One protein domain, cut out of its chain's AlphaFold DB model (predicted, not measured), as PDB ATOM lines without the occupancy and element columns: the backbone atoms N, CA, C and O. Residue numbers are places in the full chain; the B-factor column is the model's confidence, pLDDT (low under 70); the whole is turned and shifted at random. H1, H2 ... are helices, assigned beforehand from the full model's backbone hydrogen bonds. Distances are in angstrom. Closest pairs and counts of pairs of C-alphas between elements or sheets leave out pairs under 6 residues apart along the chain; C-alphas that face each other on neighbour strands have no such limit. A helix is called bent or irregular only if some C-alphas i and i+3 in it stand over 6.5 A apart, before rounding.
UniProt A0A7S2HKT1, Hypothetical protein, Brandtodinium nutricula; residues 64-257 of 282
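Overview. This is residues 64 to 257 of the 282 residues of the protein "Hypothetical protein" of Brandtodinium nutricula (UniProt A0A7S2HKT1). Three long helices, H1, H6 and H5, run lengthwise in an elongated body, with H6 side by side with both H1 and H5, and H4 packs slantwise on H1 and H5. H3 folds back along one end of H1, H2 with its loop makes the tip beyond it, H8 crosses H1 with a slight contact, and residues 251 to 257 stick out. The printed part has 194 residues with nine named helices, H1 to H9 in order, and no named strand; the class is all helix. It is compact, with a radius of gyration of the C-alphas of 17.6 A, and spans 60 by 37 by 31 A.

Along the chain. H1, residues 66 to 96, begins at C-alpha 66 (52.391, 74.389, 134.226) and is 43.5 A long; it is neither bent nor irregular, but only just: C-alphas 86 and 89 are 6.0 A apart. H2 is residues 110 to 114, and H3, 118 to 129, is 16.8 A long. H4, 140 to 154, is 18.3 A long and only just irregular, with C-alphas 145 and 148 at 6.8 A. H5, 164 to 183, measures 28.5 A and H6, 188 to 213, measures 37.3 A. H7 is 230 to 234, H8 is 237 to 249 and 18.3 A long, and H9, 252 to 257, ends at C-alpha 257 (79.994, 46.581, 127.390).

Arrangement. H1 is the hub, touching H3, H4, H6 and H8. With residues 89 to 96 it touches H3 (closest C-alphas Gly 96 and Ala 119, 3.9 A), opposite ways at a shallow tilt of 33 degrees, only just short of steep. It touches H4 at a steep tilt of 62 degrees (Ala 81 and Pro 148, 4.9 A) and H6 at a shallow 14 degrees, opposite ways (Gly 96 and Gly 188, 6.2 A). H1 and H8 only just touch, with 3 pairs of C-alphas within 8 A (Phe 87 and Arg 243, 7.2 A). H5 and H6 form a helical hairpin at 19 degrees (Leu 180 and Ala 191, 5.5 A). H1 and H5 are apart. Every O i to N i+4 pair is within hydrogen-bond range in H3, H5, H6, H7, H8 and H9; H1 has 26 of 27, H4 9 of 11, and H2 0 of 1, with 2 of 2 O i to N i+3 pairs.

Size, cuts and confidence. The C-alphas of Gly 64 and Gly 114, the two farthest apart, are 60.8 A apart. The printed part has no cut. The links H1 to H2 and H6 to H7 are long. Mean pLDDT of the printed part is 71.2; 74 residues are under 70, among them 129 to 171.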
ATOM      1  N   GLY A  64      56.465  77.860 139.109       50.06
ATOM      2  CA  GLY A  64      55.626  76.689 139.400       50.06
ATOM      3  C   GLY A  64      54.349  76.575 138.565       50.06
ATOM      4  O   GLY A  64      53.595  75.618 138.746       50.06
ATOM      5  N   SER A  65      54.098  77.493 137.625       55.97
ATOM      6  CA  SER A  65      52.992  77.319 136.684       55.97
ATOM      7  C   SER A  65      53.272  76.169 135.699       55.97
ATOM      8  O   SER A  65      54.425  75.941 135.308       55.97
ATOM      9  N   PRO A  66      52.237  75.447 135.230       58.06
ATOM     10  CA  PRO A  66      52.391  74.389 134.226       58.06
ATOM     11  C   PRO A  66      53.097  74.871 132.950       58.06
ATOM     12  O   PRO A  66      53.777  74.096 132.280       58.06
ATOM     13  N   ARG A  67      52.970  76.166 132.634       57.97
ATOM     14  CA  ARG A  67      53.629  76.815 131.497       57.97
ATOM     15  C   ARG A  67      55.147  76.855 131.669       57.97
ATOM     16  O   ARG A  67      55.853  76.513 130.726       57.97
ATOM     17  N   VAL A  68      55.646  77.201 132.858       60.72
ATOM     18  CA  VAL A  68      57.088  77.202 133.151       60.72
ATOM     19  C   VAL A  68      57.643  75.780 133.045       60.72
ATOM     20  O   VAL A  68      58.553  75.546 132.259       60.72
ATOM     21  N   ALA A  69      57.026  74.788 133.693       62.62
ATOM     22  CA  ALA A  69      57.484  73.394 133.606       62.62
ATOM     23  C   ALA A  69      57.544  72.857 132.157       62.62
ATOM     24  O   ALA A  69      58.492  72.162 131.780       62.62
ATOM     25  N   LEU A  70      56.567  73.219 131.315       63.81
ATOM     26  CA  LEU A  70      56.579  72.894 129.884       63.81
ATOM     27  C   LEU A  70      57.735  73.573 129.134       63.81
ATOM     28  O   LEU A  70      58.326  72.952 128.248       63.81
ATOM     29  N   LEU A  71      58.067  74.823 129.469       63.19
ATOM     30  CA  LEU A  71      59.202  75.539 128.880       63.19
ATOM     31  C   LEU A  71      60.537  74.884 129.255       63.19
ATOM     32  O   LEU A  71      61.359  74.679 128.364       63.19
ATOM     33  N   HIS A  72      60.724  74.464 130.510       66.56
ATOM     34  CA  HIS A  72      61.935  73.744 130.931       66.56
ATOM     35  C   HIS A  72      62.119  72.431 130.159       66.56
ATOM     36  O   HIS A  72      63.172  72.214 129.560       66.56
ATOM     37  N   GLY A  73      61.091  71.574 130.107       66.56
ATOM     38  CA  GLY A  73      61.189  70.292 129.395       66.56
ATOM     39  C   GLY A  73      61.450  70.460 127.891       66.56
ATOM     40  O   GLY A  73      62.198  69.691 127.276       66.56
ATOM     41  N   LYS A  74      60.886  71.514 127.285       70.88
ATOM     42  CA  LYS A  74      61.179  71.888 125.894       70.88
ATOM     43  C   LYS A  74      62.610  72.391 125.724       70.88
ATOM     44  O   LYS A  74      63.275  71.979 124.776       70.88
ATOM     45  N   ALA A  75      63.093  73.248 126.621       73.19
ATOM     46  CA  ALA A  75      64.455  73.768 126.573       73.19
ATOM     47  C   ALA A  75      65.497  72.648 126.705       73.19
ATOM     48  O   ALA A  75      66.462  72.608 125.942       73.19
ATOM     49  N   GLU A  76      65.270  71.684 127.599       75.19
ATOM     50  CA  GLU A  76      66.116  70.496 127.737       75.19
ATOM     51  C   GLU A  76      66.169  69.682 126.437       75.19
ATOM     52  O   GLU A  76      67.251  69.339 125.951       75.19
ATOM     53  N   SER A  77      65.008  69.447 125.821       71.94
ATOM     54  CA  SER A  77      64.911  68.729 124.546       71.94
ATOM     55  C   SER A  77      65.655  69.457 123.418       71.94
ATOM     56  O   SER A  77      66.371  68.827 122.638       71.94
ATOM     57  N   LEU A  78      65.532  70.787 123.350       74.25
ATOM     58  CA  LEU A  78      66.217  71.629 122.362       74.25
ATOM     59  C   LEU A  78      67.737  71.624 122.553       74.25
ATOM     60  O   LEU A  78      68.477  71.503 121.575       74.25
ATOM     61  N   ARG A  79      68.216  71.683 123.800       79.19
ATOM     62  CA  ARG A  79      69.649  71.563 124.100       79.19
ATOM     63  C   ARG A  79      70.187  70.204 123.674       79.19
ATOM     64  O   ARG A  79      71.141  70.157 122.902       79.19
ATOM     65  N   ALA A  80      69.532  69.112 124.067       76.44
ATOM     66  CA  ALA A  80      69.942  67.763 123.680       76.44
ATOM     67  C   ALA A  80      69.972  67.577 122.150       76.44
ATOM     68  O   ALA A  80      70.906  66.981 121.606       76.44
ATOM     69  N   ALA A  81      68.985  68.133 121.441       76.44
ATOM     70  CA  ALA A  81      68.948  68.131 119.982       76.44
ATOM     71  C   ALA A  81      70.120  68.921 119.373       76.44
ATOM     72  O   ALA A  81      70.784  68.435 118.454       76.44
ATOM     73  N   SER A  82      70.412  70.110 119.906       81.00
ATOM     74  CA  SER A  82      71.518  70.952 119.440       81.00
ATOM     75  C   SER A  82      72.896  70.339 119.710       81.00
ATOM     76  O   SER A  82      73.759  70.394 118.836       81.00
ATOM     77  N   GLU A  83      73.085  69.668 120.851       85.19
ATOM     78  CA  GLU A  83      74.284  68.879 121.159       85.19
ATOM     79  C   GLU A  83      74.484  67.762 120.144       85.19
ATOM     80  O   GLU A  83      75.564  67.619 119.570       85.19
ATOM     81  N   TRP A  84      73.432  66.985 119.878       81.31
ATOM     82  CA  TRP A  84      73.500  65.924 118.883       81.31
ATOM     83  C   TRP A  84      73.883  66.477 117.508       81.31
ATOM     84  O   TRP A  84      74.786  65.947 116.860       81.31
ATOM     85  N   TYR A  85      73.246  67.565 117.075       80.50
ATOM     86  CA  TYR A  85      73.533  68.161 115.775       80.50
ATOM     87  C   TYR A  85      74.972  68.676 115.701       80.50
ATOM     88  O   TYR A  85      75.712  68.343 114.771       80.50
ATOM     89  N   ARG A  86      75.403  69.425 116.720       88.44
ATOM     90  CA  ARG A  86      76.733  70.025 116.750       88.44
ATOM     91  C   ARG A  86      77.843  68.984 116.826       88.44
ATOM     92  O   ARG A  86      78.853  69.135 116.137       88.44
ATOM     93  N   PHE A  87      77.680  67.952 117.648       87.56
ATOM     94  CA  PHE A  87      78.716  66.945 117.862       87.56
ATOM     95  C   PHE A  87      78.679  65.866 116.787       87.56
ATOM     96  O   PHE A  87      79.690  65.594 116.154       87.56
ATOM     97  N   PHE A  88      77.522  65.259 116.526       83.88
ATOM     98  CA  PHE A  88      77.444  64.129 115.608       83.88
ATOM     99  C   PHE A  88      77.457  64.560 114.142       83.88
ATOM    100  O   PHE A  88      78.297  64.096 113.366       83.88
ATOM    101  N   VAL A  89      76.531  65.439 113.742       81.81
ATOM    102  CA  VAL A  89      76.457  65.900 112.346       81.81
ATOM    103  C   VAL A  89      77.660  66.777 112.031       81.81
ATOM    104  O   VAL A  89      78.299  66.566 111.000       81.81
ATOM    105  N   GLY A  90      78.038  67.671 112.947       85.81
ATOM    106  CA  GLY A  90      79.244  68.485 112.819       85.81
ATOM    107  C   GLY A  90      80.516  67.675 112.612       85.81
ATOM    108  O   GLY A  90      81.232  67.925 111.643       85.81
ATOM    109  N   ASP A  91      80.775  66.650 113.430       87.06
ATOM    110  CA  ASP A  91      81.952  65.793 113.244       87.06
ATOM    111  C   ASP A  91      81.933  65.081 111.882       87.06
ATOM    112  O   ASP A  91      82.977  64.930 111.243       87.06
ATOM    113  N   LEU A  92      80.762  64.636 111.414       82.69
ATOM    114  CA  LEU A  92      80.634  64.005 110.101       82.69
ATOM    115  C   LEU A  92      80.872  64.993 108.955       82.69
ATOM    116  O   LEU A  92      81.492  64.605 107.966       82.69
ATOM    117  N   VAL A  93      80.418  66.242 109.075       85.62
ATOM    118  CA  VAL A  93      80.667  67.294 108.078       85.62
ATOM    119  C   VAL A  93      82.145  67.675 108.064       85.62
ATOM    120  O   VAL A  93      82.750  67.649 106.997       85.62
ATOM    121  N   LEU A  94      82.757  67.927 109.225       86.94
ATOM    122  CA  LEU A  94      84.179  68.284 109.340       86.94
ATOM    123  C   LEU A  94      85.105  67.168 108.836       86.94
ATOM    124  O   LEU A  94      86.099  67.423 108.153       86.94
ATOM    125  N   ARG A  95      84.778  65.902 109.126       83.31
ATOM    126  CA  ARG A  95      85.462  64.759 108.496       83.31
ATOM    127  C   ARG A  95      85.155  64.712 107.001       83.31
ATOM    128  O   ARG A  95      86.026  64.472 106.182       83.31
ATOM    129  N   GLY A  96      83.917  64.978 106.626       80.44
ATOM    130  CA  GLY A  96      83.479  65.057 105.244       80.44
ATOM    131  C   GLY A  96      84.234  66.058 104.368       80.44
ATOM    132  O   GLY A  96      84.368  65.858 103.161       80.44
ATOM    133  N   THR A  97      84.757  67.113 104.981       82.06
ATOM    134  CA  THR A  97      85.544  68.163 104.333       82.06
ATOM    135  C   THR A  97      87.049  67.982 104.491       82.06
ATOM    136  O   THR A  97      87.798  68.917 104.209       82.06
ATOM    137  N   GLY A  98      87.503  66.824 104.976       77.06
ATOM    138  CA  GLY A  98      88.918  66.519 105.205       77.06
ATOM    139  C   GLY A  98      89.584  67.340 106.316       77.06
ATOM    140  O   GLY A  98      90.791  67.253 106.493       77.06
ATOM    141  N   VAL A  99      88.829  68.142 107.082       78.25
ATOM    142  CA  VAL A  99      89.386  69.028 108.128       78.25
ATOM    143  C   VAL A  99      89.948  68.213 109.292       78.25
ATOM    144  O   VAL A  99      90.969  68.582 109.856       78.25
ATOM    145  N   ASN A 100      89.312  67.081 109.607       72.06
ATOM    146  CA  ASN A 100      89.686  66.201 110.719       72.06
ATOM    147  C   ASN A 100      89.782  64.724 110.292       72.06
ATOM    148  O   ASN A 100      89.489  63.827 111.089       72.06
ATOM    149  N   THR A 101      90.098  64.434 109.024       70.38
ATOM    150  CA  THR A 101      90.276  63.041 108.585       70.38
ATOM    151  C   THR A 101      91.718  62.570 108.741       70.38
ATOM    152  O   THR A 101      92.639  63.329 108.455       70.38
ATOM    153  N   PRO A 102      91.946  61.302 109.140       67.56
ATOM    154  CA  PRO A 102      93.300  60.751 109.247       67.56
ATOM    155  C   PRO A 102      94.071  60.727 107.921       67.56
ATOM    156  O   PRO A 102      95.296  60.756 107.933       67.56
ATOM    157  N   ASP A 103      93.359  60.633 106.794       68.44
ATOM    158  CA  ASP A 103      93.923  60.651 105.440       68.44
ATOM    159  C   ASP A 103      94.075  62.075 104.871       68.44
ATOM    160  O   ASP A 103      94.727  62.240 103.846       68.44
ATOM    161  N   GLY A 104      93.485  63.096 105.508       72.75
ATOM    162  CA  GLY A 104      93.470  64.491 105.046       72.75
ATOM    163  C   GLY A 104      92.696  64.746 103.745       72.75
ATOM    164  O   GLY A 104      92.576  65.895 103.326       72.75
ATOM    165  N   LEU A 105      92.163  63.697 103.109       72.94
ATOM    166  CA  LEU A 105      91.511  63.785 101.805       72.94
ATOM    167  C   LEU A 105      90.088  64.325 101.928       72.94
ATOM    168  O   LEU A 105      89.304  63.893 102.777       72.94
ATOM    169  N   ARG A 106      89.724  65.228 101.022       75.81
ATOM    170  CA  ARG A 106      88.365  65.739 100.825       75.81
ATOM    171  C   ARG A 106      87.626  64.919  99.779       75.81
ATOM    172  O   ARG A 106      88.227  64.278  98.923       75.81
ATOM    173  N   ILE A 107      86.293  65.007  99.788       73.31
ATOM    174  CA  ILE A 107      85.454  64.330  98.783       73.31
ATOM    175  C   ILE A 107      85.758  64.762  97.332       73.31
ATOM    176  O   ILE A 107      85.454  64.034  96.393       73.31
ATOM    177  N   THR A 108      86.339  65.949  97.163       73.75
ATOM    178  CA  THR A 108      86.665  66.576  95.878       73.75
ATOM    179  C   THR A 108      88.047  66.206  95.342       73.75
ATOM    180  O   THR A 108      88.357  66.564  94.210       73.75
ATOM    181  N   ASP A 109      88.883  65.539  96.138       75.25
ATOM    182  CA  ASP A 109      90.265  65.257  95.756       75.25
ATOM    183  C   ASP A 109      90.317  64.124  94.722       75.25
ATOM    184  O   ASP A 109      89.553  63.161  94.798       75.25
ATOM    185  N   GLU A 110      91.233  64.211  93.756       72.31
ATOM    186  CA  GLU A 110      91.353  63.233  92.664       72.31
ATOM    187  C   GLU A 110      91.571  61.804  93.204       72.31
ATOM    188  O   GLU A 110      90.906  60.852  92.780       72.31
ATOM    189  N   ASP A 111      92.387  61.680  94.254       66.06
ATOM    190  CA  ASP A 111      92.677  60.418  94.944       66.06
ATOM    191  C   ASP A 111      91.479  59.861  95.739       66.06
ATOM    192  O   ASP A 111      91.391  58.653  95.991       66.06
ATOM    193  N   CYS A 112      90.494  60.701  96.087       66.81
ATOM    194  CA  CYS A 112      89.253  60.259  96.732       66.81
ATOM    195  C   CYS A 112      88.421  59.360  95.789       66.81
ATOM    196  O   CYS A 112      87.771  58.409  96.246       66.81
ATOM    197  N   GLY A 113      88.503  59.586  94.467       57.25
ATOM    198  CA  GLY A 113      87.850  58.788  93.421       57.25
ATOM    199  C   GLY A 113      88.357  57.343  93.307       57.25
ATOM    200  O   GLY A 113      87.651  56.481  92.780       57.25
ATOM    201  N   GLY A 114      89.530  57.043  93.880       58.72
ATOM    202  CA  GLY A 114      90.118  55.700  93.954       58.72
ATOM    203  C   GLY A 114      89.486  54.768  95.000       58.72
ATOM    204  O   GLY A 114      89.884  53.608  95.111       58.72
ATOM    205  N   GLY A 115      88.496  55.240  95.772       54.66
ATOM    206  CA  GLY A 115      87.735  54.422  96.728       54.66
ATOM    207  C   GLY A 115      88.300  54.361  98.154       54.66
ATOM    208  O   GLY A 115      87.847  53.530  98.942       54.66
ATOM    209  N   LEU A 116      89.253  55.233  98.501       56.94
ATOM    210  CA  LEU A 116      89.936  55.262  99.807       56.94
ATOM    211  C   LEU A 116      89.433  56.356 100.767       56.94
ATOM    212  O   LEU A 116      89.960  56.512 101.858       56.94
ATOM    213  N   CYS A 117      88.389  57.087 100.390       72.69
ATOM    214  CA  CYS A 117      88.057  58.368 101.002       72.69
ATOM    215  C   CYS A 117      87.149  58.251 102.238       72.69
ATOM    216  O   CYS A 117      85.933  58.023 102.126       72.69
ATOM    217  N   ALA A 118      87.717  58.449 103.433       73.06
ATOM    218  CA  ALA A 118      86.944  58.500 104.676       73.06
ATOM    219  C   ALA A 118      85.957  59.684 104.701       73.06
ATOM    220  O   ALA A 118      84.825  59.538 105.176       73.06
ATOM    221  N   ALA A 119      86.353  60.817 104.115       76.56
ATOM    222  CA  ALA A 119      85.533  62.016 103.965       76.56
ATOM    223  C   ALA A 119      84.244  61.763 103.167       76.56
ATOM    224  O   ALA A 119      83.139  62.038 103.643       76.56
ATOM    225  N   GLY A 120      84.350  61.127 101.995       75.81
ATOM    226  CA  GLY A 120      83.180  60.785 101.181       75.81
ATOM    227  C   GLY A 120      82.193  59.862 101.906       75.81
ATOM    228  O   GLY A 120      80.975  60.012 101.785       75.81
ATOM    229  N   MET A 121      82.694  58.933 102.730       78.56
ATOM    230  CA  MET A 121      81.839  58.093 103.574       78.56
ATOM    231  C   MET A 121      81.133  58.883 104.680       78.56
ATOM    232  O   MET A 121      79.993  58.551 105.012       78.56
ATOM    233  N   ALA A 122      81.785  59.894 105.256       77.81
ATOM    234  CA  ALA A 122      81.207  60.729 106.302       77.81
ATOM    235  C   ALA A 122      80.071  61.613 105.758       77.81
ATOM    236  O   ALA A 122      78.956  61.528 106.274       77.81
ATOM    237  N   LEU A 123      80.281  62.339 104.652       77.19
ATOM    238  CA  LEU A 123      79.209  63.132 104.023       77.19
ATOM    239  C   LEU A 123      78.066  62.254 103.514       77.19
ATOM    240  O   LEU A 123      76.890  62.585 103.666       77.19
ATOM    241  N   ARG A 124      78.381  61.066 102.989       76.12
ATOM    242  CA  ARG A 124      77.345  60.100 102.629       76.12
ATOM    243  C   ARG A 124      76.467  59.725 103.827       76.12
ATOM    244  O   ARG A 124      75.262  59.577 103.638       76.12
ATOM    245  N   LYS A 125      77.044  59.551 105.022       74.50
ATOM    246  CA  LYS A 125      76.260  59.301 106.240       74.50
ATOM    247  C   LYS A 125      75.370  60.493 106.568       74.50
ATOM    248  O   LYS A 125      74.204  60.260 106.833       74.50
ATOM    249  N   VAL A 126      75.863  61.731 106.471       74.31
ATOM    250  CA  VAL A 126      75.038  62.943 106.669       74.31
ATOM    251  C   VAL A 126      73.819  62.935 105.745       74.31
ATOM    252  O   VAL A 126      72.695  63.082 106.207       74.31
ATOM    253  N   ARG A 127      74.012  62.660 104.451       72.88
ATOM    254  CA  ARG A 127      72.903  62.532 103.492       72.88
ATOM    255  C   ARG A 127      71.930  61.409 103.838       72.88
ATOM    256  O   ARG A 127      70.737  61.540 103.604       72.88
ATOM    257  N   ASP A 128      72.449  60.254 104.244       70.19
ATOM    258  CA  ASP A 128      71.608  59.099 104.559       70.19
ATOM    259  C   ASP A 128      70.851  59.311 105.887       70.19
ATOM    260  O   ASP A 128      69.812  58.691 106.072       70.19
ATOM    261  N   LEU A 129      71.338  60.207 106.753       67.06
ATOM    262  CA  LEU A 129      70.659  60.652 107.965       67.06
ATOM    263  C   LEU A 129      69.603  61.713 107.669       67.06
ATOM    264  O   LEU A 129      68.525  61.609 108.220       67.06
ATOM    265  N   LEU A 130      69.884  62.714 106.829       66.00
ATOM    266  CA  LEU A 130      68.967  63.829 106.582       66.00
ATOM    267  C   LEU A 130      67.792  63.433 105.670       66.00
ATOM    268  O   LEU A 130      67.958  62.682 104.703       66.00
ATOM    269  N   PRO A 131      66.584  63.947 105.946       56.66
ATOM    270  CA  PRO A 131      65.401  63.597 105.183       56.66
ATOM    271  C   PRO A 131      65.512  64.047 103.728       56.66
ATOM    272  O   PRO A 131      65.914  65.167 103.423       56.66
ATOM    273  N   ARG A 132      65.091  63.178 102.808       57.69
ATOM    274  CA  ARG A 132      64.934  63.544 101.396       57.69
ATOM    275  C   ARG A 132      63.550  64.144 101.192       57.69
ATOM    276  O   ARG A 132      62.567  63.580 101.676       57.69
ATOM    277  N   ARG A 133      63.457  65.251 100.446       53.91
ATOM    278  CA  ARG A 133      62.165  65.840 100.050       53.91
ATOM    279  C   ARG A 133      61.243  64.747  99.481       53.91
ATOM    280  O   ARG A 133      61.619  64.050  98.542       53.91
ATOM    281  N   GLY A 134      60.056  64.583 100.074       49.59
ATOM    282  CA  GLY A 134      59.029  63.638  99.612       49.59
ATOM    283  C   GLY A 134      59.198  62.167 100.029       49.59
ATOM    284  O   GLY A 134      58.468  61.316  99.525       49.59
ATOM    285  N   ALA A 135      60.125  61.824 100.931       45.59
ATOM    286  CA  ALA A 135      60.278  60.443 101.400       45.59
ATOM    287  C   ALA A 135      59.267  60.090 102.513       45.59
ATOM    288  O   ALA A 135      59.491  60.374 103.683       45.59
ATOM    289  N   SER A 136      58.179  59.395 102.163       40.56
ATOM    290  CA  SER A 136      57.123  58.936 103.091       40.56
ATOM    291  C   SER A 136      57.485  57.691 103.927       40.56
ATOM    292  O   SER A 136      56.603  56.956 104.374       40.56
ATOM    293  N   ARG A 137      58.771  57.365 104.076       41.94
ATOM    294  CA  ARG A 137      59.225  56.188 104.830       41.94
ATOM    295  C   ARG A 137      60.421  56.564 105.688       41.94
ATOM    296  O   ARG A 137      61.553  56.243 105.345       41.94
ATOM    297  N   GLN A 138      60.148  57.231 106.805       43.66
ATOM    298  CA  GLN A 138      61.063  57.224 107.940       43.66
ATOM    299  C   GLN A 138      61.246  55.769 108.368       43.66
ATOM    300  O   GLN A 138      60.305  55.128 108.840       43.66
ATOM    301  N   SER A 139      62.442  55.210 108.174       42.88
ATOM    302  CA  SER A 139      62.791  54.025 108.949       42.88
ATOM    303  C   SER A 139      62.779  54.429 110.427       42.88
ATOM    304  O   SER A 139      63.076  55.571 110.764       42.88
ATOM    305  N   THR A 140      62.410  53.529 111.332       39.34
ATOM    306  CA  THR A 140      62.296  53.821 112.774       39.34
ATOM    307  C   THR A 140      63.608  54.352 113.382       39.34
ATOM    308  O   THR A 140      63.596  55.036 114.398       39.34
ATOM    309  N   VAL A 141      64.736  54.066 112.724       35.00
ATOM    310  CA  VAL A 141      66.076  54.575 113.039       35.00
ATOM    311  C   VAL A 141      66.268  56.006 112.530       35.00
ATOM    312  O   VAL A 141      66.769  56.850 113.266       35.00
ATOM    313  N   ASP A 142      65.816  56.301 111.307       37.41
ATOM    314  CA  ASP A 142      65.785  57.675 110.797       37.41
ATOM    315  C   ASP A 142      64.859  58.522 111.673       37.41
ATOM    316  O   ASP A 142      65.211  59.632 112.024       37.41
ATOM    317  N   ALA A 143      63.724  57.980 112.125       38.75
ATOM    318  CA  ALA A 143      62.811  58.671 113.029       38.75
ATOM    319  C   ALA A 143      63.448  58.985 114.390       38.75
ATOM    320  O   ALA A 143      63.283  60.094 114.865       38.75
ATOM    321  N   ALA A 144      64.197  58.072 115.011       38.12
ATOM    322  CA  ALA A 144      64.785  58.318 116.330       38.12
ATOM    323  C   ALA A 144      66.006  59.256 116.300       38.12
ATOM    324  O   ALA A 144      66.259  59.973 117.263       38.12
ATOM    325  N   ILE A 145      66.749  59.271 115.190       41.00
ATOM    326  CA  ILE A 145      67.920  60.138 115.008       41.00
ATOM    327  C   ILE A 145      67.518  61.511 114.434       41.00
ATOM    328  O   ILE A 145      68.136  62.523 114.757       41.00
ATOM    329  N   LEU A 146      66.459  61.570 113.621       48.06
ATOM    330  CA  LEU A 146      65.923  62.808 113.049       48.06
ATOM    331  C   LEU A 146      64.839  63.459 113.899       48.06
ATOM    332  O   LEU A 146      64.584  64.644 113.702       48.06
ATOM    333  N   ALA A 147      64.199  62.733 114.821       50.22
ATOM    334  CA  ALA A 147      63.173  63.282 115.706       50.22
ATOM    335  C   ALA A 147      63.648  64.528 116.453       50.22
ATOM    336  O   ALA A 147      62.875  65.476 116.477       50.22
ATOM    337  N   PRO A 148      64.882  64.618 116.987       51.16
ATOM    338  CA  PRO A 148      65.347  65.847 117.625       51.16
ATOM    339  C   PRO A 148      65.429  67.028 116.642       51.16
ATOM    340  O   PRO A 148      65.077  68.147 116.996       51.16
ATOM    341  N   MET A 149      65.822  66.787 115.385       54.28
ATOM    342  CA  MET A 149      65.940  67.819 114.337       54.28
ATOM    343  C   MET A 149      64.600  68.269 113.775       54.28
ATOM    344  O   MET A 149      64.388  69.461 113.563       54.28
ATOM    345  N   TYR A 150      63.691  67.324 113.564       51.62
ATOM    346  CA  TYR A 150      62.313  67.622 113.212       51.62
ATOM    347  C   TYR A 150      61.575  68.277 114.363       51.62
ATOM    348  O   TYR A 150      60.871  69.235 114.120       51.62
ATOM    349  N   SER A 151      61.821  67.864 115.606       52.34
ATOM    350  CA  SER A 151      61.289  68.562 116.774       52.34
ATOM    351  C   SER A 151      61.771  70.009 116.784       52.34
ATOM    352  O   SER A 151      60.940  70.885 116.922       52.34
ATOM    353  N   MET A 152      63.053  70.310 116.531       54.91
ATOM    354  CA  MET A 152      63.514  71.709 116.418       54.91
ATOM    355  C   MET A 152      62.790  72.511 115.316       54.91
ATOM    356  O   MET A 152      62.530  73.692 115.519       54.91
ATOM    357  N   ALA A 153      62.469  71.898 114.170       48.28
ATOM    358  CA  ALA A 153      61.790  72.566 113.050       48.28
ATOM    359  C   ALA A 153      60.259  72.664 113.225       48.28
ATOM    360  O   ALA A 153      59.660  73.663 112.837       48.28
ATOM    361  N   ASP A 154      59.640  71.654 113.836       48.44
ATOM    362  CA  ASP A 154      58.208  71.584 114.148       48.44
ATOM    363  C   ASP A 154      57.872  72.355 115.444       48.44
ATOM    364  O   ASP A 154      56.706  72.626 115.728       48.44
ATOM    365  N   LEU A 155      58.881  72.778 116.219       51.53
ATOM    366  CA  LEU A 155      58.762  73.620 117.419       51.53
ATOM    367  C   LEU A 155      58.596  75.116 117.099       51.53
ATOM    368  O   LEU A 155      58.982  75.969 117.899       51.53
ATOM    369  N   ALA A 156      57.844  75.443 116.048       44.97
ATOM    370  CA  ALA A 156      57.126  76.718 115.910       44.97
ATOM    371  C   ALA A 156      56.100  76.978 117.054       44.97
ATOM    372  O   ALA A 156      55.169  77.760 116.909       44.97
ATOM    373  N   VAL A 157      56.252  76.297 118.195       44.50
ATOM    374  CA  VAL A 157      55.374  76.251 119.366       44.50
ATOM    375  C   VAL A 157      56.175  76.683 120.597       44.50
ATOM    376  O   VAL A 157      56.241  75.995 121.626       44.50
ATOM    377  N   TRP A 158      56.833  77.827 120.476       48.94
ATOM    378  CA  TRP A 158      57.248  78.631 121.615       48.94
ATOM    379  C   TRP A 158      56.205  79.736 121.762       48.94
ATOM    380  O   TRP A 158      56.463  80.869 121.421       48.94
ATOM    381  N   ASP A 159      55.007  79.363 122.224       44.69
ATOM    382  CA  ASP A 159      53.760  80.155 122.231       44.69
ATOM    383  C   ASP A 159      53.025  80.203 120.864       44.69
ATOM    384  O   ASP A 159      53.624  80.615 119.875       44.69
ATOM    385  N   PRO A 160      51.741  79.791 120.754       40.38
ATOM    386  CA  PRO A 160      50.913  80.082 119.573       40.38
ATOM    387  C   PRO A 160      50.816  81.583 119.231       40.38
ATOM    388  O   PRO A 160      50.475  81.905 118.091       40.38
ATOM    389  N   ASP A 161      51.183  82.466 120.166       43.97
ATOM    390  CA  ASP A 161      51.220  83.920 119.987       43.97
ATOM    391  C   ASP A 161      52.598  84.484 119.563       43.97
ATOM    392  O   ASP A 161      52.722  85.696 119.359       43.97
ATOM    393  N   THR A 162      53.654  83.669 119.387       52.16
ATOM    394  CA  THR A 162      54.950  84.200 118.920       52.16
ATOM    395  C   THR A 162      55.030  84.364 117.400       52.16
ATOM    396  O   THR A 162      54.988  83.420 116.609       52.16
ATOM    397  N   VAL A 163      55.140  85.645 117.043       55.19
ATOM    398  CA  VAL A 163      55.886  86.311 115.962       55.19
ATOM    399  C   VAL A 163      56.323  85.434 114.780       55.19
ATOM    400  O   VAL A 163      57.136  84.519 114.920       55.19
ATOM    401  N   ASP A 164      55.853  85.810 113.587       61.41
ATOM    402  CA  ASP A 164      56.189  85.217 112.283       61.41
ATOM    403  C   ASP A 164      57.699  84.958 112.089       61.41
ATOM    404  O   ASP A 164      58.088  83.938 111.520       61.41
ATOM    405  N   ASP A 165      58.556  85.793 112.679       64.00
ATOM    406  CA  ASP A 165      60.014  85.668 112.633       64.00
ATOM    407  C   ASP A 165      60.546  84.315 113.141       64.00
ATOM    408  O   ASP A 165      61.461  83.744 112.543       64.00
ATOM    409  N   ALA A 166      59.994  83.757 114.227       58.47
ATOM    410  CA  ALA A 166      60.461  82.473 114.764       58.47
ATOM    411  C   ALA A 166      60.103  81.306 113.826       58.47
ATOM    412  O   ALA A 166      60.900  80.377 113.642       58.47
ATOM    413  N   LYS A 167      58.930  81.388 113.187       62.12
ATOM    414  CA  LYS A 167      58.476  80.433 112.167       62.12
ATOM    415  C   LYS A 167      59.354  80.518 110.924       62.12
ATOM    416  O   LYS A 167      59.768  79.482 110.405       62.12
ATOM    417  N   ASP A 168      59.713  81.728 110.506       69.81
ATOM    418  CA  ASP A 168      60.611  81.954 109.377       69.81
ATOM    419  C   ASP A 168      62.020  81.411 109.647       69.81
ATOM    420  O   ASP A 168      62.608  80.755 108.778       69.81
ATOM    421  N   GLN A 169      62.560  81.591 110.860       66.56
ATOM    422  CA  GLN A 169      63.847  80.992 111.230       66.56
ATOM    423  C   GLN A 169      63.791  79.460 111.235       66.56
ATOM    424  O   GLN A 169      64.709  78.822 110.714       66.56
ATOM    425  N   ALA A 170      62.719  78.862 111.765       63.97
ATOM    426  CA  ALA A 170      62.535  77.410 111.774       63.97
ATOM    427  C   ALA A 170      62.395  76.837 110.352       63.97
ATOM    428  O   ALA A 170      63.074  75.868 110.001       63.97
ATOM    429  N   ALA A 171      61.594  77.476 109.494       67.88
ATOM    430  CA  ALA A 171      61.438  77.089 108.094       67.88
ATOM    431  C   ALA A 171      62.759  77.212 107.320       67.88
ATOM    432  O   ALA A 171      63.136  76.321 106.551       67.88
ATOM    433  N   ALA A 172      63.512  78.288 107.551       72.38
ATOM    434  CA  ALA A 172      64.797  78.479 106.902       72.38
ATOM    435  C   ALA A 172      65.865  77.499 107.417       72.38
ATOM    436  O   ALA A 172      66.661  76.993 106.626       72.38
ATOM    437  N   LEU A 173      65.859  77.169 108.713       71.38
ATOM    438  CA  LEU A 173      66.691  76.107 109.283       71.38
ATOM    439  C   LEU A 173      66.382  74.764 108.607       71.38
ATOM    440  O   LEU A 173      67.285  74.096 108.098       71.38
ATOM    441  N   GLN A 174      65.103  74.417 108.489       70.81
ATOM    442  CA  GLN A 174      64.667  73.209 107.798       70.81
ATOM    443  C   GLN A 174      65.138  73.185 106.331       70.81
ATOM    444  O   GLN A 174      65.649  72.170 105.847       70.81
ATOM    445  N   ALA A 175      65.046  74.316 105.624       73.69
ATOM    446  CA  ALA A 175      65.538  74.449 104.254       73.69
ATOM    447  C   ALA A 175      67.060  74.234 104.144       73.69
ATOM    448  O   ALA A 175      67.524  73.603 103.184       73.69
ATOM    449  N   THR A 176      67.843  74.700 105.127       75.44
ATOM    450  CA  THR A 176      69.292  74.441 105.164       75.44
ATOM    451  C   THR A 176      69.614  72.964 105.368       75.44
ATOM    452  O   THR A 176      70.516  72.458 104.703       75.44
ATOM    453  N   PHE A 177      68.842  72.237 106.182       73.81
ATOM    454  CA  PHE A 177      69.032  70.796 106.374       73.81
ATOM    455  C   PHE A 177      68.787  70.003 105.090       73.81
ATOM    456  O   PHE A 177      69.604  69.159 104.722       73.81
ATOM    457  N   PHE A 178      67.706  70.301 104.366       73.69
ATOM    458  CA  PHE A 178      67.450  69.654 103.076       73.69
ATOM    459  C   PHE A 178      68.582  69.922 102.081       73.69
ATOM    460  O   PHE A 178      69.085  68.994 101.448       73.69
ATOM    461  N   SER A 179      69.028  71.177 102.005       78.94
ATOM    462  CA  SER A 179      70.122  71.575 101.116       78.94
ATOM    463  C   SER A 179      71.425  70.856 101.471       78.94
ATOM    464  O   SER A 179      72.100  70.348 100.579       78.94
ATOM    465  N   LEU A 180      71.750  70.748 102.766       79.94
ATOM    466  CA  LEU A 180      72.929  70.034 103.259       79.94
ATOM    467  C   LEU A 180      72.900  68.553 102.858       79.94
ATOM    468  O   LEU A 180      73.909  68.015 102.393       79.94
ATOM    469  N   GLY A 181      71.744  67.900 103.008       73.38
ATOM    470  CA  GLY A 181      71.547  66.513 102.595       73.38
ATOM    471  C   GLY A 181      71.823  66.306 101.104       73.38
ATOM    472  O   GLY A 181      72.539  65.372 100.733       73.38
ATOM    473  N   ASP A 182      71.320  67.202 100.254       74.50
ATOM    474  CA  ASP A 182      71.496  67.117  98.802       74.50
ATOM    475  C   ASP A 182      72.956  67.367  98.369       74.50
ATOM    476  O   ASP A 182      73.483  66.640  97.519       74.50
ATOM    477  N   THR A 183      73.654  68.327  98.989       75.94
ATOM    478  CA  THR A 183      75.035  68.707  98.620       75.94
ATOM    479  C   THR A 183      76.109  67.754  99.140       75.94
ATOM    480  O   THR A 183      77.181  67.637  98.541       75.94
ATOM    481  N   ALA A 184      75.819  66.991 100.197       70.00
ATOM    482  CA  ALA A 184      76.745  66.039 100.816       70.00
ATOM    483  C   ALA A 184      77.191  64.872  99.892       70.00
ATOM    484  O   ALA A 184      77.920  63.973 100.310       70.00
ATOM    485  N   ARG A 185      76.770  64.834  98.620       65.19
ATOM    486  CA  ARG A 185      77.224  63.844  97.628       65.19
ATOM    487  C   ARG A 185      78.482  64.219  96.857       65.19
ATOM    488  O   ARG A 185      79.092  63.303  96.311       65.19
ATOM    489  N   GLY A 186      78.836  65.495  96.769       69.50
ATOM    490  CA  GLY A 186      79.877  65.904  95.822       69.50
ATOM    491  C   GLY A 186      80.548  67.237  96.101       69.50
ATOM    492  O   GLY A 186      81.529  67.537  95.435       69.50
ATOM    493  N   ASP A 187      80.072  68.005  97.081       80.19
ATOM    494  CA  ASP A 187      80.666  69.297  97.406       80.19
ATOM    495  C   ASP A 187      80.818  69.444  98.922       80.19
ATOM    496  O   ASP A 187      79.895  69.831  99.643       80.19
ATOM    497  N   GLY A 188      82.000  69.067  99.412       80.19
ATOM    498  CA  GLY A 188      82.333  69.185 100.828       80.19
ATOM    499  C   GLY A 188      82.387  70.641 101.289       80.19
ATOM    500  O   GLY A 188      81.896  70.943 102.372       80.19
ATOM    501  N   GLY A 189      82.915  71.549 100.461       84.25
ATOM    502  CA  GLY A 189      82.985  72.975 100.786       84.25
ATOM    503  C   GLY A 189      81.593  73.559 100.997       84.25
ATOM    504  O   GLY A 189      81.301  74.114 102.058       84.25
ATOM    505  N   ARG A 190      80.687  73.307 100.049       86.88
ATOM    506  CA  ARG A 190      79.292  73.732 100.160       86.88
ATOM    507  C   ARG A 190      78.559  73.076 101.329       86.88
ATOM    508  O   ARG A 190      77.743  73.729 101.977       86.88
ATOM    509  N   ALA A 191      78.849  71.808 101.630       85.06
ATOM    510  CA  ALA A 191      78.287  71.137 102.802       85.06
ATOM    511  C   ALA A 191      78.716  71.819 104.117       85.06
ATOM    512  O   ALA A 191      77.885  72.009 105.002       85.06
ATOM    513  N   LEU A 192      79.977  72.246 104.241       89.00
ATOM    514  CA  LEU A 192      80.450  72.987 105.417       89.00
ATOM    515  C   LEU A 192      79.813  74.374 105.537       89.00
ATOM    516  O   LEU A 192      79.451  74.786 106.640       89.00
ATOM    517  N   GLU A 193      79.640  75.081 104.419       90.31
ATOM    518  CA  GLU A 193      78.936  76.367 104.397       90.31
ATOM    519  C   GLU A 193      77.494  76.222 104.886       90.31
ATOM    520  O   GLU A 193      77.072  76.953 105.781       90.31
ATOM    521  N   LEU A 194      76.751  75.257 104.335       87.00
ATOM    522  CA  LEU A 194      75.357  74.999 104.697       87.00
ATOM    523  C   LEU A 194      75.217  74.525 106.143       87.00
ATOM    524  O   LEU A 194      74.290  74.934 106.837       87.00
ATOM    525  N   TYR A 195      76.154  73.703 106.616       87.75
ATOM    526  CA  TYR A 195      76.203  73.295 108.012       87.75
ATOM    527  C   TYR A 195      76.436  74.497 108.939       87.75
ATOM    528  O   TYR A 195      75.647  74.727 109.853       87.75
ATOM    529  N   THR A 196      77.448  75.321 108.665       91.56
ATOM    530  CA  THR A 196      77.714  76.536 109.454       91.56
ATOM    531  C   THR A 196      76.513  77.485 109.434       91.56
ATOM    532  O   THR A 196      76.129  78.032 110.465       91.56
ATOM    533  N   GLU A 197      75.879  77.651 108.275       89.69
ATOM    534  CA  GLU A 197      74.675  78.467 108.129       89.69
ATOM    535  C   GLU A 197      73.503  77.928 108.958       89.69
ATOM    536  O   GLU A 197      72.802  78.697 109.615       89.69
ATOM    537  N   SER A 198      73.319  76.609 108.998       85.06
ATOM    538  CA  SER A 198      72.284  75.996 109.831       85.06
ATOM    539  C   SER A 198      72.512  76.248 111.329       85.06
ATOM    540  O   SER A 198      71.560  76.535 112.052       85.06
ATOM    541  N   LEU A 199      73.768  76.255 111.798       89.31
ATOM    542  CA  LEU A 199      74.090  76.612 113.185       89.31
ATOM    543  C   LEU A 199      73.786  78.086 113.484       89.31
ATOM    544  O   LEU A 199      73.246  78.400 114.543       89.31
ATOM    545  N   ARG A 200      74.065  79.001 112.544       90.19
ATOM    546  CA  ARG A 200      73.701  80.423 112.702       90.19
ATOM    547  C   ARG A 200      72.195  80.615 112.831       90.19
ATOM    548  O   ARG A 200      71.757  81.394 113.674       90.19
ATOM    549  N   ARG A 201      71.407  79.890 112.032       82.69
ATOM    550  CA  ARG A 201      69.937  79.922 112.102       82.69
ATOM    551  C   ARG A 201      69.417  79.357 113.416       82.69
ATOM    552  O   ARG A 201      68.542  79.962 114.025       82.69
ATOM    553  N   LEU A 202      70.005  78.261 113.892       82.00
ATOM    554  CA  LEU A 202      69.683  77.701 115.203       82.00
ATOM    555  C   LEU A 202      69.975  78.703 116.333       82.00
ATOM    556  O   LEU A 202      69.141  78.894 117.210       82.00
ATOM    557  N   ASN A 203      71.101  79.418 116.270       88.00
ATOM    558  CA  ASN A 203      71.427  80.470 117.238       88.00
ATOM    559  C   ASN A 203      70.482  81.673 117.163       88.00
ATOM    560  O   ASN A 203      70.132  82.239 118.197       88.00
ATOM    561  N   ALA A 204      70.050  82.068 115.962       82.94
ATOM    562  CA  ALA A 204      69.043  83.114 115.798       82.94
ATOM    563  C   ALA A 204      67.700  82.698 116.419       82.94
ATOM    564  O   ALA A 204      67.073  83.497 117.117       82.94
ATOM    565  N   PHE A 205      67.302  81.438 116.228       77.69
ATOM    566  CA  PHE A 205      66.126  80.859 116.870       77.69
ATOM    567  C   PHE A 205      66.266  80.835 118.401       77.69
ATOM    568  O   PHE A 205      65.386  81.343 119.086       77.69
ATOM    569  N   PHE A 206      67.385  80.344 118.947       82.94
ATOM    570  CA  PHE A 206      67.630  80.315 120.398       82.94
ATOM    571  C   PHE A 206      67.596  81.702 121.030       82.94
ATOM    572  O   PHE A 206      66.984  81.874 122.078       82.94
ATOM    573  N   ARG A 207      68.194  82.704 120.377       84.81
ATOM    574  CA  ARG A 207      68.120  84.092 120.837       84.81
ATOM    575  C   ARG A 207      66.672  84.582 120.899       84.81
ATOM    576  O   ARG A 207      66.251  85.064 121.941       84.81
ATOM    577  N   THR A 208      65.920  84.395 119.815       75.12
ATOM    578  CA  THR A 208      64.509  84.813 119.724       75.12
ATOM    579  C   THR A 208      63.651  84.111 120.780       75.12
ATOM    580  O   THR A 208      62.825  84.741 121.431       75.12
ATOM    581  N   ALA A 209      63.879  82.811 120.995       73.38
ATOM    582  CA  ALA A 209      63.197  82.040 122.025       73.38
ATOM    583  C   ALA A 209      63.527  82.577 123.426       73.38
ATOM    584  O   ALA A 209      62.619  82.932 124.169       73.38
ATOM    585  N   ASN A 210      64.810  82.734 123.765       77.00
ATOM    586  CA  ASN A 210      65.214  83.262 125.070       77.00
ATOM    587  C   ASN A 210      64.593  84.643 125.340       77.00
ATOM    588  O   ASN A 210      64.012  84.837 126.408       77.00
ATOM    589  N   GLU A 211      64.633  85.552 124.358       76.81
ATOM    590  CA  GLU A 211      64.004  86.879 124.427       76.81
ATOM    591  C   GLU A 211      62.492  86.780 124.683       76.81
ATOM    592  O   GLU A 211      61.983  87.439 125.588       76.81
ATOM    593  N   ALA A 212      61.784  85.909 123.959       69.12
ATOM    594  CA  ALA A 212      60.344  85.715 124.123       69.12
ATOM    595  C   ALA A 212      59.958  85.114 125.491       69.12
ATOM    596  O   ALA A 212      58.915  85.467 126.037       69.12
ATOM    597  N   SER A 213      60.784  84.236 126.074       67.81
ATOM    598  CA  SER A 213      60.566  83.742 127.455       67.81
ATOM    599  C   SER A 213      60.990  84.713 128.545       67.81
ATOM    600  O   SER A 213      60.642  84.486 129.701       67.81
ATOM    601  N   GLY A 214      61.810  85.713 128.221       70.69
ATOM    602  CA  GLY A 214      62.558  86.457 129.230       70.69
ATOM    603  C   GLY A 214      63.615  85.615 129.961       70.69
ATOM    604  O   GLY A 214      63.930  85.924 131.105       70.69
ATOM    605  N   ALA A 215      64.149  84.558 129.335       74.94
ATOM    606  CA  ALA A 215      65.178  83.710 129.935       74.94
ATOM    607  C   ALA A 215      66.522  84.449 130.036       74.94
ATOM    608  O   ALA A 215      67.062  84.949 129.045       74.94
ATOM    609  N   SER A 216      67.087  84.470 131.237       80.75
ATOM    610  CA  SER A 216      68.434  84.945 131.541       80.75
ATOM    611  C   SER A 216      69.477  83.854 131.254       80.75
ATOM    612  O   SER A 216      69.181  82.671 131.398       80.75
ATOM    613  N   PRO A 217      70.738  84.191 130.913       82.38
ATOM    614  CA  PRO A 217      71.826  83.213 130.764       82.38
ATOM    615  C   PRO A 217      72.067  82.303 131.977       82.38
ATOM    616  O   PRO A 217      72.688  81.252 131.837       82.38
ATOM    617  N   THR A 218      71.618  82.715 133.162       79.75
ATOM    618  CA  THR A 218      71.722  81.939 134.407       79.75
ATOM    619  C   THR A 218      70.607  80.916 134.586       79.75
ATOM    620  O   THR A 218      70.726  80.054 135.453       79.75
ATOM    621  N   ASP A 219      69.536  81.020 133.804       78.06
ATOM    622  CA  ASP A 219      68.350  80.193 133.981       78.06
ATOM    623  C   ASP A 219      68.587  78.793 133.417       78.06
ATOM    624  O   ASP A 219      69.125  78.603 132.318       78.06
ATOM    625  N   ASP A 220      68.117  77.776 134.134       74.88
ATOM    626  CA  ASP A 220      68.252  76.381 133.732       74.88
ATOM    627  C   ASP A 220      67.371  76.011 132.534       74.88
ATOM    628  O   ASP A 220      67.536  74.918 131.999       74.88
ATOM    629  N   TRP A 221      66.549  76.927 132.008       71.75
ATOM    630  CA  TRP A 221      65.818  76.801 130.735       71.75
ATOM    631  C   TRP A 221      66.355  77.694 129.600       71.75
ATOM    632  O   TRP A 221      65.813  77.667 128.496       71.75
ATOM    633  N   CYS A 222      67.437  78.448 129.814       82.88
ATOM    634  CA  CYS A 222      68.048  79.275 128.770       82.88
ATOM    635  C   CYS A 222      68.724  78.440 127.671       82.88
ATOM    636  O   CYS A 222      69.467  77.499 127.946       82.88
ATOM    637  N   LEU A 223      68.513  78.768 126.403       83.38
ATOM    638  CA  LEU A 223      69.141  78.066 125.286       83.38
ATOM    639  C   LEU A 223      70.510  78.696 124.970       83.38
ATOM    640  O   LEU A 223      70.548  79.806 124.431       83.38
ATOM    641  N   PRO A 224      71.645  78.040 125.292       89.38
ATOM    642  CA  PRO A 224      72.963  78.612 125.049       89.38
ATOM    643  C   PRO A 224      73.281  78.627 123.553       89.38
ATOM    644  O   PRO A 224      72.961  77.685 122.828       89.38
ATOM    645  N   ALA A 225      73.965  79.676 123.092       92.06
ATOM    646  CA  ALA A 225      74.418  79.765 121.707       92.06
ATOM    647  C   ALA A 225      75.330  78.578 121.359       92.06
ATOM    648  O   ALA A 225      76.308  78.312 122.055       92.06
ATOM    649  N   VAL A 226      75.002  77.879 120.278       91.81
ATOM    650  CA  VAL A 226      75.733  76.731 119.745       91.81
ATOM    651  C   VAL A 226      77.021  77.209 119.062       91.81
ATOM    652  O   VAL A 226      76.958  78.112 118.222       91.81
ATOM    653  N   PRO A 227      78.188  76.613 119.363       94.56
ATOM    654  CA  PRO A 227      79.462  77.026 118.786       94.56
ATOM    655  C   PRO A 227      79.506  76.717 117.288       94.56
ATOM    656  O   PRO A 227      79.177  75.608 116.861       94.56
ATOM    657  N   LEU A 228      79.959  77.674 116.481       93.62
ATOM    658  CA  LEU A 228      80.084  77.533 115.028       93.62
ATOM    659  C   LEU A 228      81.362  76.790 114.631       93.62
ATOM    660  O   LEU A 228      81.412  76.162 113.573       93.62
ATOM    661  N   THR A 229      82.386  76.842 115.482       90.75
ATOM    662  CA  THR A 229      83.699  76.235 115.237       90.75
ATOM    663  C   THR A 229      84.131  75.325 116.395       90.75
ATOM    664  O   THR A 229      83.558  75.401 117.484       90.75
ATOM    665  N   PRO A 230      85.119  74.430 116.194       87.75
ATOM    666  CA  PRO A 230      85.714  73.667 117.294       87.75
ATOM    667  C   PRO A 230      86.399  74.555 118.341       87.75
ATOM    668  O   PRO A 230      86.261  74.312 119.530       87.75
ATOM    669  N   ALA A 231      87.059  75.637 117.917       90.44
ATOM    670  CA  ALA A 231      87.709  76.569 118.840       90.44
ATOM    671  C   ALA A 231      86.699  77.291 119.751       90.44
ATOM    672  O   ALA A 231      86.960  77.492 120.933       90.44
ATOM    673  N   GLU A 232      85.523  77.649 119.225       92.69
ATOM    674  CA  GLU A 232      84.428  78.205 120.035       92.69
ATOM    675  C   GLU A 232      83.839  77.184 121.019       92.69
ATOM    676  O   GLU A 232      83.381  77.566 122.091       92.69
ATOM    677  N   GLU A 233      83.839  75.897 120.659       91.12
ATOM    678  CA  GLU A 233      83.392  74.806 121.533       91.12
ATOM    679  C   GLU A 233      84.358  74.619 122.710       91.12
ATOM    680  O   GLU A 233      83.917  74.579 123.854       91.12
ATOM    681  N   GLU A 234      85.665  74.576 122.440       89.31
ATOM    682  CA  GLU A 234      86.719  74.455 123.460       89.31
ATOM    683  C   GLU A 234      86.805  75.695 124.364       89.31
ATOM    684  O   GLU A 234      87.063  75.586 125.560       89.31
ATOM    685  N   GLY A 235      86.563  76.885 123.805       89.62
ATOM    686  CA  GLY A 235      86.565  78.147 124.545       89.62
ATOM    687  C   GLY A 235      85.321  78.388 125.408       89.62
ATOM    688  O   GLY A 235      85.264  79.396 126.111       89.62
ATOM    689  N   ASN A 236      84.319  77.505 125.356       91.69
ATOM    690  CA  ASN A 236      83.072  77.636 126.102       91.69
ATOM    691  C   ASN A 236      82.917  76.487 127.108       91.69
ATOM    692  O   ASN A 236      82.743  75.332 126.725       91.69
ATOM    693  N   GLU A 237      82.927  76.812 128.402       90.94
ATOM    694  CA  GLU A 237      82.900  75.823 129.491       90.94
ATOM    695  C   GLU A 237      81.691  74.878 129.416       90.94
ATOM    696  O   GLU A 237      81.845  73.662 129.558       90.94
ATOM    697  N   TYR A 238      80.502  75.416 129.121       89.38
ATOM    698  CA  TYR A 238      79.298  74.608 128.950       89.38
ATOM    699  C   TYR A 238      79.491  73.603 127.811       89.38
ATOM    700  O   TYR A 238      79.383  72.397 128.025       89.38
ATOM    701  N   TRP A 239      79.831  74.071 126.610       91.44
ATOM    702  CA  TRP A 239      79.936  73.202 125.437       91.44
ATOM    703  C   TRP A 239      81.090  72.206 125.518       91.44
ATOM    704  O   TRP A 239      80.899  71.054 125.129       91.44
ATOM    705  N   SER A 240      82.231  72.598 126.086       91.69
ATOM    706  CA  SER A 240      83.351  71.691 126.348       91.69
ATOM    707  C   SER A 240      82.944  70.571 127.310       91.69
ATOM    708  O   SER A 240      83.153  69.393 127.017       91.69
ATOM    709  N   SER A 241      82.261  70.896 128.415       90.81
ATOM    710  CA  SER A 241      81.753  69.883 129.351       90.81
ATOM    711  C   SER A 241      80.732  68.946 128.688       90.81
ATOM    712  O   SER A 241      80.789  67.721 128.844       90.81
ATOM    713  N   ARG A 242      79.815  69.494 127.877       90.12
ATOM    714  CA  ARG A 242      78.848  68.685 127.116       90.12
ATOM    715  C   ARG A 242      79.530  67.800 126.075       90.12
ATOM    716  O   ARG A 242      79.089  66.666 125.879       90.12
ATOM    717  N   ARG A 243      80.613  68.266 125.447       89.44
ATOM    718  CA  ARG A 243      81.419  67.473 124.513       89.44
ATOM    719  C   ARG A 243      82.064  66.284 125.210       89.44
ATOM    720  O   ARG A 243      81.955  65.168 124.704       89.44
ATOM    721  N   GLU A 244      82.687  66.492 126.365       87.81
ATOM    722  CA  GLU A 244      83.276  65.407 127.161       87.81
ATOM    723  C   GLU A 244      82.223  64.359 127.534       87.81
ATOM    724  O   GLU A 244      82.400  63.167 127.266       87.81
ATOM    725  N   ALA A 245      81.078  64.806 128.062       83.94
ATOM    726  CA  ALA A 245      79.965  63.923 128.399       83.94
ATOM    727  C   ALA A 245      79.444  63.153 127.172       83.94
ATOM    728  O   ALA A 245      79.160  61.954 127.256       83.94
ATOM    729  N   TYR A 246      79.348  63.817 126.018       82.56
ATOM    730  CA  TYR A 246      78.952  63.188 124.763       82.56
ATOM    731  C   TYR A 246      79.952  62.111 124.325       82.56
ATOM    732  O   TYR A 246      79.533  61.010 123.961       82.56
ATOM    733  N   VAL A 247      81.257  62.387 124.383       79.50
ATOM    734  CA  VAL A 247      82.313  61.425 124.026       79.50
ATOM    735  C   VAL A 247      82.268  60.202 124.941       79.50
ATOM    736  O   VAL A 247      82.299  59.081 124.442       79.50
ATOM    737  N   ILE A 248      82.107  60.401 126.252       74.56
ATOM    738  CA  ILE A 248      81.981  59.303 127.225       74.56
ATOM    739  C   ILE A 248      80.746  58.448 126.917       74.56
ATOM    740  O   ILE A 248      80.839  57.225 126.822       74.56
ATOM    741  N   ARG A 249      79.584  59.079 126.707       69.94
ATOM    742  CA  ARG A 249      78.317  58.379 126.433       69.94
ATOM    743  C   ARG A 249      78.317  57.638 125.096       69.94
ATOM    744  O   ARG A 249      77.611  56.647 124.939       69.94
ATOM    745  N   THR A 250      79.056  58.142 124.113       64.06
ATOM    746  CA  THR A 250      79.114  57.563 122.763       64.06
ATOM    747  C   THR A 250      80.337  56.684 122.535       64.06
ATOM    748  O   THR A 250      80.535  56.222 121.408       64.06
ATOM    749  N   ASP A 251      81.113  56.393 123.587       63.81
ATOM    750  CA  ASP A 251      82.234  55.463 123.516       63.81
ATOM    751  C   ASP A 251      81.731  54.083 123.052       63.81
ATOM    752  O   ASP A 251      80.985  53.405 123.770       63.81
ATOM    753  N   PRO A 252      82.134  53.626 121.854       51.50
ATOM    754  CA  PRO A 252      81.683  52.352 121.317       51.50
ATOM    755  C   PRO A 252      82.075  51.163 122.201       51.50
ATOM    756  O   PRO A 252      81.403  50.132 122.135       51.50
ATOM    757  N   VAL A 253      83.130  51.274 123.019       52.41
ATOM    758  CA  VAL A 253      83.538  50.227 123.964       52.41
ATOM    759  C   VAL A 253      82.594  50.191 125.163       52.41
ATOM    760  O   VAL A 253      82.061  49.119 125.461       52.41
ATOM    761  N   ALA A 254      82.340  51.332 125.807       55.50
ATOM    762  CA  ALA A 254      81.400  51.435 126.923       55.50
ATOM    763  C   ALA A 254      79.975  51.019 126.517       55.50
ATOM    764  O   ALA A 254      79.391  50.135 127.146       55.50
ATOM    765  N   VAL A 255      79.464  51.543 125.396       52.19
ATOM    766  CA  VAL A 255      78.137  51.195 124.853       52.19
ATOM    767  C   VAL A 255      78.032  49.692 124.577       52.19
ATOM    768  O   VAL A 255      77.017  49.057 124.864       52.19
ATOM    769  N   PHE A 256      79.090  49.086 124.035       47.00
ATOM    770  CA  PHE A 256      79.117  47.648 123.792       47.00
ATOM    771  C   PHE A 256      79.140  46.836 125.094       47.00
ATOM    772  O   PHE A 256      78.447  45.823 125.195       47.00
ATOM    773  N   GLN A 257      79.919  47.254 126.092       55.44
ATOM    774  CA  GLN A 257      79.994  46.581 127.390       55.44
ATOM    775  C   GLN A 257      78.659  46.639 128.142       55.44
ATOM    776  O   GLN A 257      78.218  45.615 128.665       55.44
TER     777      GLN A 257